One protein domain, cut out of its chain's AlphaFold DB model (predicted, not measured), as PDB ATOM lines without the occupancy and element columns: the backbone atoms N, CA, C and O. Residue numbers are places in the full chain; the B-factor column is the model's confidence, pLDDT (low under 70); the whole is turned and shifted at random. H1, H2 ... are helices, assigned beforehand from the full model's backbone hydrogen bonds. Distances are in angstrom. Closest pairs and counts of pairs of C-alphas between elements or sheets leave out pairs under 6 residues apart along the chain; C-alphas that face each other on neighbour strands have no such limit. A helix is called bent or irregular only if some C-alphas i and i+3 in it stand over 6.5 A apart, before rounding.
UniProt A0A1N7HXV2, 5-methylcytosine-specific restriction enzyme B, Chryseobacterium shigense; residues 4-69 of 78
ATOM      1  N   GLU A   4      27.616   0.374 -23.037       95.94
ATOM      2  CA  GLU A   4      26.447   0.473 -23.911       95.94
ATOM      3  C   GLU A   4      25.155   0.521 -23.089       95.94
ATOM      4  O   GLU A   4      24.385   1.467 -23.223       95.94
ATOM      5  N   GLU A   5      24.992  -0.406 -22.139       96.50
ATOM      6  CA  GLU A   5      23.839  -0.462 -21.224       96.50
ATOM      7  C   GLU A   5      23.688   0.842 -20.422       96.50
ATOM      8  O   GLU A   5      22.599   1.398 -20.300       96.50
ATOM      9  N   LEU A   6      24.798   1.375 -19.898       96.50
ATOM     10  CA  LEU A   6      24.803   2.652 -19.175       96.50
ATOM     11  C   LEU A   6      24.386   3.823 -20.073       96.50
ATOM     12  O   LEU A   6      23.719   4.752 -19.617       96.50
ATOM     13  N   SER A   7      24.785   3.788 -21.342       97.25
ATOM     14  CA  SER A   7      24.463   4.834 -22.312       97.25
ATOM     15  C   SER A   7      22.990   4.786 -22.718       97.25
ATOM     16  O   SER A   7      22.349   5.833 -22.803       97.25
ATOM     17  N   GLU A   8      22.436   3.586 -22.895       97.50
ATOM     18  CA  GLU A   8      21.012   3.370 -23.169       97.50
ATOM     19  C   GLU A   8      20.137   3.841 -22.006       97.50
ATOM     20  O   GLU A   8      19.205   4.614 -22.221       97.50
ATOM     21  N   ILE A   9      20.481   3.483 -20.764       97.19
ATOM     22  CA  ILE A   9      19.732   3.923 -19.575       97.19
ATOM     23  C   ILE A   9      19.782   5.441 -19.413       97.19
ATOM     24  O   ILE A   9      18.776   6.067 -19.075       97.19
ATOM     25  N   LEU A  10      20.943   6.058 -19.646       97.06
ATOM     26  CA  LEU A  10      21.063   7.511 -19.595       97.06
ATOM     27  C   LEU A  10      20.182   8.182 -20.657       97.06
ATOM     28  O   LEU A  10      19.503   9.168 -20.356       97.06
ATOM     29  N   LYS A  11      20.190   7.652 -21.887       96.75
ATOM     30  CA  LYS A  11      19.365   8.150 -22.992       96.75
ATOM     31  C   LYS A  11      17.881   8.032 -22.654       96.75
ATOM     32  O   LYS A  11      17.164   9.019 -22.797       96.75
ATOM     33  N   ASP A  12      17.452   6.882 -22.143       96.38
ATOM     34  CA  ASP A  12      16.071   6.625 -21.730       96.38
ATOM     35  C   ASP A  12      15.615   7.601 -20.632       96.38
ATOM     36  O   ASP A  12      14.650   8.347 -20.819       96.38
ATOM     37  N   LYS A  13      16.388   7.720 -19.541       94.19
ATOM     38  CA  LYS A  13      16.109   8.674 -18.453       94.19
ATOM     39  C   LYS A  13      16.046  10.121 -18.944       94.19
ATOM     40  O   LYS A  13      15.273  10.913 -18.416       94.19
ATOM     41  N   TYR A  14      16.845  10.501 -19.941       94.44
ATOM     42  CA  TYR A  14      16.801  11.846 -20.520       94.44
ATOM     43  C   TYR A  14      15.590  12.062 -21.443       94.44
ATOM     44  O   TYR A  14      15.000  13.145 -21.437       94.44
ATOM     45  N   GLN A  15      15.234  11.069 -22.262       94.12
ATOM     46  CA  GLN A  15      14.152  11.178 -23.244       94.12
ATOM     47  C   GLN A  15      12.770  11.124 -22.588       94.12
ATOM     48  O   GLN A  15      11.908  11.924 -22.957       94.12
ATOM     49  N   ASN A  16      12.601  10.258 -21.587       94.19
ATOM     50  CA  ASN A  16      11.341  10.074 -20.863       94.19
ATOM     51  C   ASN A  16      11.118  11.117 -19.759       94.19
ATOM     52  O   ASN A  16      10.001  11.265 -19.266       94.19
ATOM     53  N   ALA A  17      12.153  11.869 -19.374       93.06
ATOM     54  CA  ALA A  17      12.013  12.928 -18.384       93.06
ATOM     55  C   ALA A  17      11.252  14.152 -18.932       93.06
ATOM     56  O   ALA A  17      11.497  14.584 -20.074       93.06
ATOM     57  N   PRO A  18      10.419  14.803 -18.091       93.81
ATOM     58  CA  PRO A  18       9.884  16.130 -18.369       93.81
ATOM     59  C   PRO A  18      10.995  17.093 -18.792       93.81
ATOM     60  O   PRO A  18      12.114  17.043 -18.276       93.81
ATOM     61  N   LYS A  19      10.715  17.997 -19.739       89.81
ATOM     62  CA  LYS A  19      11.738  18.871 -20.352       89.81
ATOM     63  C   LYS A  19      12.551  19.665 -19.314       89.81
ATOM     64  O   LYS A  19      13.753  19.841 -19.496       89.81
ATOM     65  N   ASN A  20      11.901  20.116 -18.243       92.69
ATOM     66  CA  ASN A  20      12.487  20.833 -17.105       92.69
ATOM     67  C   ASN A  20      13.282  19.928 -16.141       92.69
ATOM     68  O   ASN A  20      14.115  20.429 -15.394       92.69
ATOM     69  N   GLU A  21      13.085  18.612 -16.188       94.00
ATOM     70  CA  GLU A  21      13.709  17.629 -15.291       94.00
ATOM     71  C   GLU A  21      14.792  16.783 -15.971       94.00
ATOM     72  O   GLU A  21      15.435  15.951 -15.333       94.00
ATOM     73  N   ARG A  22      15.050  16.997 -17.263       94.06
ATOM     74  CA  ARG A  22      16.064  16.240 -18.015       94.06
ATOM     75  C   ARG A  22      17.455  16.313 -17.393       94.06
ATOM     76  O   ARG A  22      18.136  15.302 -17.289       94.06
ATOM     77  N   VAL A  23      17.876  17.502 -16.959       94.12
ATOM     78  CA  VAL A  23      19.186  17.686 -16.305       94.12
ATOM     79  C   VAL A  23      19.214  17.016 -14.935       94.12
ATOM     80  O   VAL A  23      20.197  16.361 -14.598       94.12
ATOM     81  N   VAL A  24      18.113  17.103 -14.187       94.75
ATOM     82  CA  VAL A  24      17.964  16.426 -12.893       94.75
ATOM     83  C   VAL A  24      18.104  14.914 -13.067       94.75
ATOM     84  O   VAL A  24      18.840  14.276 -12.324       94.75
ATOM     85  N   ASN A  25      17.495  14.341 -14.105       95.81
ATOM     86  CA  ASN A  25      17.610  12.914 -14.408       95.81
ATOM     87  C   ASN A  25      19.036  12.490 -14.795       95.81
ATOM     88  O   ASN A  25      19.471  11.406 -14.407       95.81
ATOM     89  N   ILE A  26      19.806  13.354 -15.467       96.25
ATOM     90  CA  ILE A  26      21.241  13.122 -15.711       96.25
ATOM     91  C   ILE A  26      22.015  13.076 -14.384       96.25
ATOM     92  O   ILE A  26      22.890  12.226 -14.207       96.25
ATOM     93  N   HIS A  27      21.703  13.965 -13.436       95.50
ATOM     94  CA  HIS A  27      22.330  13.947 -12.109       95.50
ATOM     95  C   HIS A  27      21.946  12.705 -11.310       95.50
ATOM     96  O   HIS A  27      22.835  12.067 -10.753       95.50
ATOM     97  N   ILE A  28      20.662  12.332 -11.302       94.94
ATOM     98  CA  ILE A  28      20.158  11.113 -10.653       94.94
ATOM     99  C   ILE A  28      20.880   9.888 -11.214       94.94
ATOM    100  O   ILE A  28      21.410   9.097 -10.440       94.94
ATOM    101  N   PHE A  29      20.979   9.769 -12.541       96.44
ATOM    102  CA  PHE A  29      21.744   8.701 -13.184       96.44
ATOM    103  C   PHE A  29      23.206   8.692 -12.721       96.44
ATOM    104  O   PHE A  29      23.748   7.643 -12.384       96.44
ATOM    105  N   GLY A  30      23.850   9.862 -12.665       96.38
ATOM    106  CA  GLY A  30      25.224   9.975 -12.185       96.38
ATOM    107  C   GLY A  30      25.394   9.535 -10.729       96.38
ATOM    108  O   GLY A  30      26.412   8.935 -10.403       96.38
ATOM    109  N   ILE A  31      24.409   9.787  -9.864       95.62
ATOM    110  CA  ILE A  31      24.419   9.329  -8.466       95.62
ATOM    111  C   ILE A  31      24.223   7.809  -8.403       95.62
ATOM    112  O   ILE A  31      24.964   7.127  -7.702       95.62
ATOM    113  N   GLU A  32      23.261   7.283  -9.160       94.75
ATOM    114  CA  GLU A  32      22.867   5.870  -9.164       94.75
ATOM    115  C   GLU A  32      23.969   4.955  -9.731       94.75
ATOM    116  O   GLU A  32      24.311   3.941  -9.128       94.75
ATOM    117  N   TYR A  33      24.578   5.340 -10.858       96.00
ATOM    118  CA  TYR A  33      25.559   4.522 -11.587       96.00
ATOM    119  C   TYR A  33      27.003   5.027 -11.453       96.00
ATOM    120  O   TYR A  33      27.926   4.430 -12.014       96.00
ATOM    121  N   GLY A  34      27.237   6.110 -10.707       95.06
ATOM    122  CA  GLY A  34      28.549   6.754 -10.610       95.06
ATOM    123  C   GLY A  34      29.650   5.859 -10.053       95.06
ATOM    124  O   GLY A  34      30.781   5.906 -10.542       95.06
ATOM    125  N   GLU A  35      29.327   4.991  -9.093       93.19
ATOM    126  CA  GLU A  35      30.271   3.998  -8.569       93.19
ATOM    127  C   GLU A  35      30.674   2.975  -9.640       93.19
ATOM    128  O   GLU A  35      31.857   2.665  -9.787       93.19
ATOM    129  N   ILE A  36      29.715   2.500 -10.443       94.50
ATOM    130  CA  ILE A  36      29.954   1.532 -11.524       94.50
ATOM    131  C   ILE A  36      30.815   2.163 -12.622       94.50
ATOM    132  O   ILE A  36      31.775   1.544 -13.083       94.50
ATOM    133  N   ILE A  37      30.510   3.402 -13.013       95.44
ATOM    134  CA  ILE A  37      31.269   4.150 -14.026       95.44
ATOM    135  C   ILE A  37      32.725   4.326 -13.582       95.44
ATOM    136  O   ILE A  37      33.644   4.075 -14.365       95.44
ATOM    137  N   LYS A  38      32.943   4.693 -12.312       93.31
ATOM    138  CA  LYS A  38      34.284   4.835 -11.728       93.31
ATOM    139  C   LYS A  38      35.027   3.506 -11.646       93.31
ATOM    140  O   LYS A  38      36.178   3.438 -12.063       93.31
ATOM    141  N   LYS A  39      34.374   2.448 -11.160       94.25
ATOM    142  CA  LYS A  39      34.983   1.118 -10.996       94.25
ATOM    143  C   LYS A  39      35.481   0.533 -12.318       94.25
ATOM    144  O   LYS A  39      36.529  -0.099 -12.343       94.25
ATOM    145  N   ASN A  40      34.750   0.761 -13.409       94.56
ATOM    146  CA  ASN A  40      35.124   0.286 -14.745       94.56
ATOM    147  C   ASN A  40      35.989   1.288 -15.534       94.56
ATOM    148  O   ASN A  40      36.307   1.039 -16.694       94.56
ATOM    149  N   ASN A  41      36.364   2.419 -14.924       94.56
ATOM    150  CA  ASN A  41      37.156   3.485 -15.538       94.56
ATOM    151  C   ASN A  41      36.572   4.009 -16.870       94.56
ATOM    152  O   ASN A  41      37.297   4.356 -17.807       94.56
ATOM    153  N   TYR A  42      35.240   4.049 -16.969       96.19
ATOM    154  CA  TYR A  42      34.546   4.509 -18.167       96.19
ATOM    155  C   TYR A  42      34.600   6.030 -18.289       96.19
ATOM    156  O   TYR A  42      34.355   6.769 -17.333       96.19
ATOM    157  N   LYS A  43      34.875   6.525 -19.502       95.75
ATOM    158  CA  LYS A  43      34.882   7.967 -19.757       95.75
ATOM    159  C   LYS A  43      33.454   8.473 -19.913       95.75
ATOM    160  O   LYS A  43      32.720   8.040 -20.797       95.75
ATOM    161  N   VAL A  44      33.108   9.492 -19.133       96.25
ATOM    162  CA  VAL A  44      31.810  10.189 -19.191       96.25
ATOM    163  C   VAL A  44      31.469  10.650 -20.613       96.25
ATOM    164  O   VAL A  44      30.336  10.519 -21.068       96.25
ATOM    165  N   SER A  45      32.466  11.141 -21.350       95.94
ATOM    166  CA  SER A  45      32.300  11.575 -22.738       95.94
ATOM    167  C   SER A  45      31.921  10.441 -23.692       95.94
ATOM    168  O   SER A  45      31.225  10.701 -24.670       95.94
ATOM    169  N   GLN A  46      32.348   9.200 -23.428       96.56
ATOM    170  CA  GLN A  46      31.955   8.038 -24.230       96.56
ATOM    171  C   GLN A  46      30.494   7.670 -23.971       96.56
ATOM    172  O   GLN A  46      29.764   7.465 -24.934       96.56
ATOM    173  N   ILE A  47      30.057   7.693 -22.708       96.81
ATOM    174  CA  ILE A  47      28.657   7.438 -22.329       96.81
ATOM    175  C   ILE A  47      27.730   8.461 -23.000       96.81
ATOM    176  O   ILE A  47      26.769   8.098 -23.664       96.81
ATOM    177  N   ILE A  48      28.064   9.753 -22.907       96.88
ATOM    178  CA  ILE A  48      27.288  10.837 -23.534       96.88
ATOM    179  C   ILE A  48      27.251  10.708 -25.060       96.88
ATOM    180  O   ILE A  48      26.218  10.971 -25.674       96.88
ATOM    181  N   LYS A  49      28.372  10.308 -25.676       96.62
ATOM    182  CA  LYS A  49      28.458  10.112 -27.127       96.62
ATOM    183  C   LYS A  49      27.586   8.941 -27.586       96.62
ATOM    184  O   LYS A  49      26.869   9.098 -28.565       96.62
ATOM    185  N   LEU A  50      27.641   7.805 -26.891       96.75
ATOM    186  CA  LEU A  50      26.823   6.624 -27.194       96.75
ATOM    187  C   LEU A  50      25.335   6.864 -26.918       96.75
ATOM    188  O   LEU A  50      24.491   6.373 -27.654       96.75
ATOM    189  N   ALA A  51      25.012   7.683 -25.916       95.62
ATOM    190  CA  ALA A  51      23.649   8.130 -25.640       95.62
ATOM    191  C   ALA A  51      23.117   9.156 -26.668       95.62
ATOM    192  O   ALA A  51      21.977   9.604 -26.545       95.62
ATOM    193  N   GLU A  52      23.928   9.562 -27.657       95.88
ATOM    194  CA  GLU A  52      23.598  10.582 -28.667       95.88
ATOM    195  C   GLU A  52      23.181  11.931 -28.050       95.88
ATOM    196  O   GLU A  52      22.350  12.676 -28.575       95.88
ATOM    197  N   MET A  53      23.772  12.266 -26.902       93.56
ATOM    198  CA  MET A  53      23.463  13.477 -26.151       93.56
ATOM    199  C   MET A  53      24.467  14.595 -26.439       93.56
ATOM    200  O   MET A  53      25.622  14.378 -26.813       93.56
ATOM    201  N   LYS A  54      24.043  15.844 -26.214       93.50
ATOM    202  CA  LYS A  54      24.925  17.006 -26.374       93.50
ATOM    203  C   LYS A  54      26.126  16.906 -25.434       93.50
ATOM    204  O   LYS A  54      25.973  16.675 -24.236       93.50
ATOM    205  N   LYS A  55      27.318  17.215 -25.955       92.00
ATOM    206  CA  LYS A  55      28.580  17.219 -25.193       92.00
ATOM    207  C   LYS A  55      28.526  18.100 -23.938       92.00
ATOM    208  O   LYS A  55      29.200  17.782 -22.960       92.00
ATOM    209  N   SER A  56      27.703  19.151 -23.930       91.56
ATOM    210  CA  SER A  56      27.462  20.006 -22.757       91.56
ATOM    211  C   SER A  56      27.018  19.217 -21.518       91.56
ATOM    212  O   SER A  56      27.382  19.576 -20.403       91.56
ATOM    213  N   TYR A  57      26.312  18.095 -21.696       95.19
ATOM    214  CA  TYR A  57      25.853  17.247 -20.592       95.19
ATOM    215  C   TYR A  57      26.955  16.398 -19.948       95.19
ATOM    216  O   TYR A  57      26.739  15.839 -18.877       95.19
ATOM    217  N   THR A  58      28.158  16.356 -20.530       96.38
ATOM    218  CA  THR A  58      29.327  15.709 -19.904       96.38
ATOM    219  C   THR A  58      29.630  16.323 -18.538       96.38
ATOM    220  O   THR A  58      29.954  15.605 -17.593       96.38
ATOM    221  N   VAL A  59      29.504  17.649 -18.417       96.12
ATOM    222  CA  VAL A  59      29.737  18.369 -17.157       96.12
ATOM    223  C   VAL A  59      28.688  17.982 -16.118       96.12
ATOM    224  O   VAL A  59      29.034  17.675 -14.980       96.12
ATOM    225  N   GLU A  60      27.418  17.929 -16.519       96.12
ATOM    226  CA  GLU A  60      26.314  17.577 -15.624       96.12
ATOM    227  C   GLU A  60      26.406  16.127 -15.146       96.12
ATOM    228  O   GLU A  60      26.342  15.869 -13.944       96.12
ATOM    229  N   LEU A  61      26.691  15.184 -16.045       96.75
ATOM    230  CA  LEU A  61      26.913  13.793 -15.658       96.75
ATOM    231  C   LEU A  61      28.124  13.650 -14.720       96.75
ATOM    232  O   LEU A  61      28.054  12.935 -13.723       96.75
ATOM    233  N   SER A  62      29.211  14.383 -14.975       96.38
ATOM    234  CA  SER A  62      30.395  14.361 -14.104       96.38
ATOM    235  C   SER A  62      30.084  14.860 -12.688       96.38
ATOM    236  O   SER A  62      30.588  14.295 -11.716       96.38
ATOM    237  N   LYS A  63      29.225  15.882 -12.550       95.12
ATOM    238  CA  LYS A  63      28.740  16.357 -11.243       95.12
ATOM    239  C   LYS A  63      27.915  15.284 -10.535       95.12
ATOM    240  O   LYS A  63      28.192  15.004  -9.373       95.12
ATOM    241  N   GLY A  64      26.980  14.634 -11.233       95.62
ATOM    242  CA  GLY A  64      26.198  13.521 -10.678       95.62
ATOM    243  C   GLY A  64      27.085  12.374 -10.176       95.62
ATOM    244  O   GLY A  64      26.945  11.920  -9.045       95.62
ATOM    245  N   ILE A  65      28.088  11.982 -10.965       95.62
ATOM    246  CA  ILE A  65      29.072  10.954 -10.584       95.62
ATOM    247  C   ILE A  65      29.922  11.388  -9.382       95.62
ATOM    248  O   ILE A  65      30.347  10.559  -8.576       95.62
ATOM    249  N   LYS A  66      30.231  12.680  -9.237       95.12
ATOM    250  CA  LYS A  66      30.906  13.189  -8.035       95.12
ATOM    251  C   LYS A  66      29.997  13.065  -6.813       95.12
ATOM    252  O   LYS A  66      30.464  12.620  -5.770       95.12
ATOM    253  N   LEU A  67      28.713  13.389  -6.957       93.88
ATOM    254  CA  LEU A  67      27.723  13.267  -5.887       93.88
ATOM    255  C   LEU A  67      27.523  11.823  -5.421       93.88
ATOM    256  O   LEU A  67      27.255  11.634  -4.242       93.88
ATOM    257  N   SER A  68      27.752  10.813  -6.269       92.62
ATOM    258  CA  SER A  68      27.682   9.398  -5.860       92.62
ATOM    259  C   SER A  68      28.630   9.039  -4.702       92.62
ATOM    260  O   SER A  68      28.437   8.028  -4.044       92.62
ATOM    261  N   GLN A  69      29.668   9.848  -4.442       89.94
ATOM    262  CA  GLN A  69      30.574   9.662  -3.298       89.94
ATOM    263  C   GLN A  69      29.987  10.163  -1.975       89.94
ATOM    264  O   GLN A  69      30.451   9.762  -0.913       89.94
TER     265      GLN A  69
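AT A GLANCE: This is residues 4 to 69 of the 78 residues of the protein "5-methylcytosine-specific restriction enzyme B" of Chryseobacterium shigense (UniProt A0A1N7HXV2). A compact group of four helices: the two longest, H1 and H2, lie side by side as a helical hairpin, and the two shorter ones, H3 and H4, pack on it crosswise, H3 on the first residues of H1 and H4 across the middle of H2. The contacts run round in a ring, H1 to H2 to H4 to H3 and back to H1, and H2 has a kink near residue 33. The printed part has 66 residues, with four named helices in the order H1, H2, H3, H4 and no named strand; the class is all helix. The whole is compact, with a radius of gyration of the C-alphas of 10.4 A, and its outline is rounded, with spans of 30 by 22 by 19 A.

IN THESE COORDINATES: Find C-alpha 4 at (26.447, 0.473, -23.911); from there H1 runs through residues 4 to 16 for 18.2 A. Go on to C-alpha 22 at (16.064, 16.240, -18.015), where H2 begins; it holds residues 22 to 39 and measures 25.2 A. H2 is irregular: C-alphas 32 and 35 are 7.7 A apart, and the kink near residue 33 is 56 degrees. H3 holds residues 44 to 50, 10.1 A long. H4 holds residues 57 to 67, 15.3 A long, and ends at C-alpha 67, (27.723, 13.267, -5.887).

HOW THE PARTS SIT: Start with the hairpin: H1 and H2 touch, run opposite ways at a shallow tilt of 15 degrees, and come closest at the C-alphas of Tyr 14 and Arg 22, 5.1 A apart. Look next at residues 4 to 8, with which alone H1 touches H3, about perpendicular at 78 degrees; the closest C-alphas, of Ser 7 and Ile 47, are 4.9 A apart. H2 touches H4 at a steep tilt of 61 degrees, running the same way, and the closest C-alphas, of Gly 30 and Gly 64, are 4.0 A apart. H3 and H4 touch at a steep tilt of 48 degrees, opposite ways, closest at the C-alphas of Ser 45 and Thr 58, 5.8 A. H2 and H3 are close but not clearly touching, with the C-alphas of Ile 37 and Val 44 8.0 A apart. H1 and H4 are apart. Every O i to N i+4 pair is within hydrogen-bond range in H1, H3 and H4; in H2 it is 12 of 14.

THE WHOLE: The two C-alphas farthest apart are those of Lys 19 and Lys 39, 30.7 A. The links H1 to H2 and H2 to H3 are tight, and the link H3 to H4, of 6 residues, is short. The printed part has no cut. Its mean pLDDT is 95.1, and no printed residue is under 70.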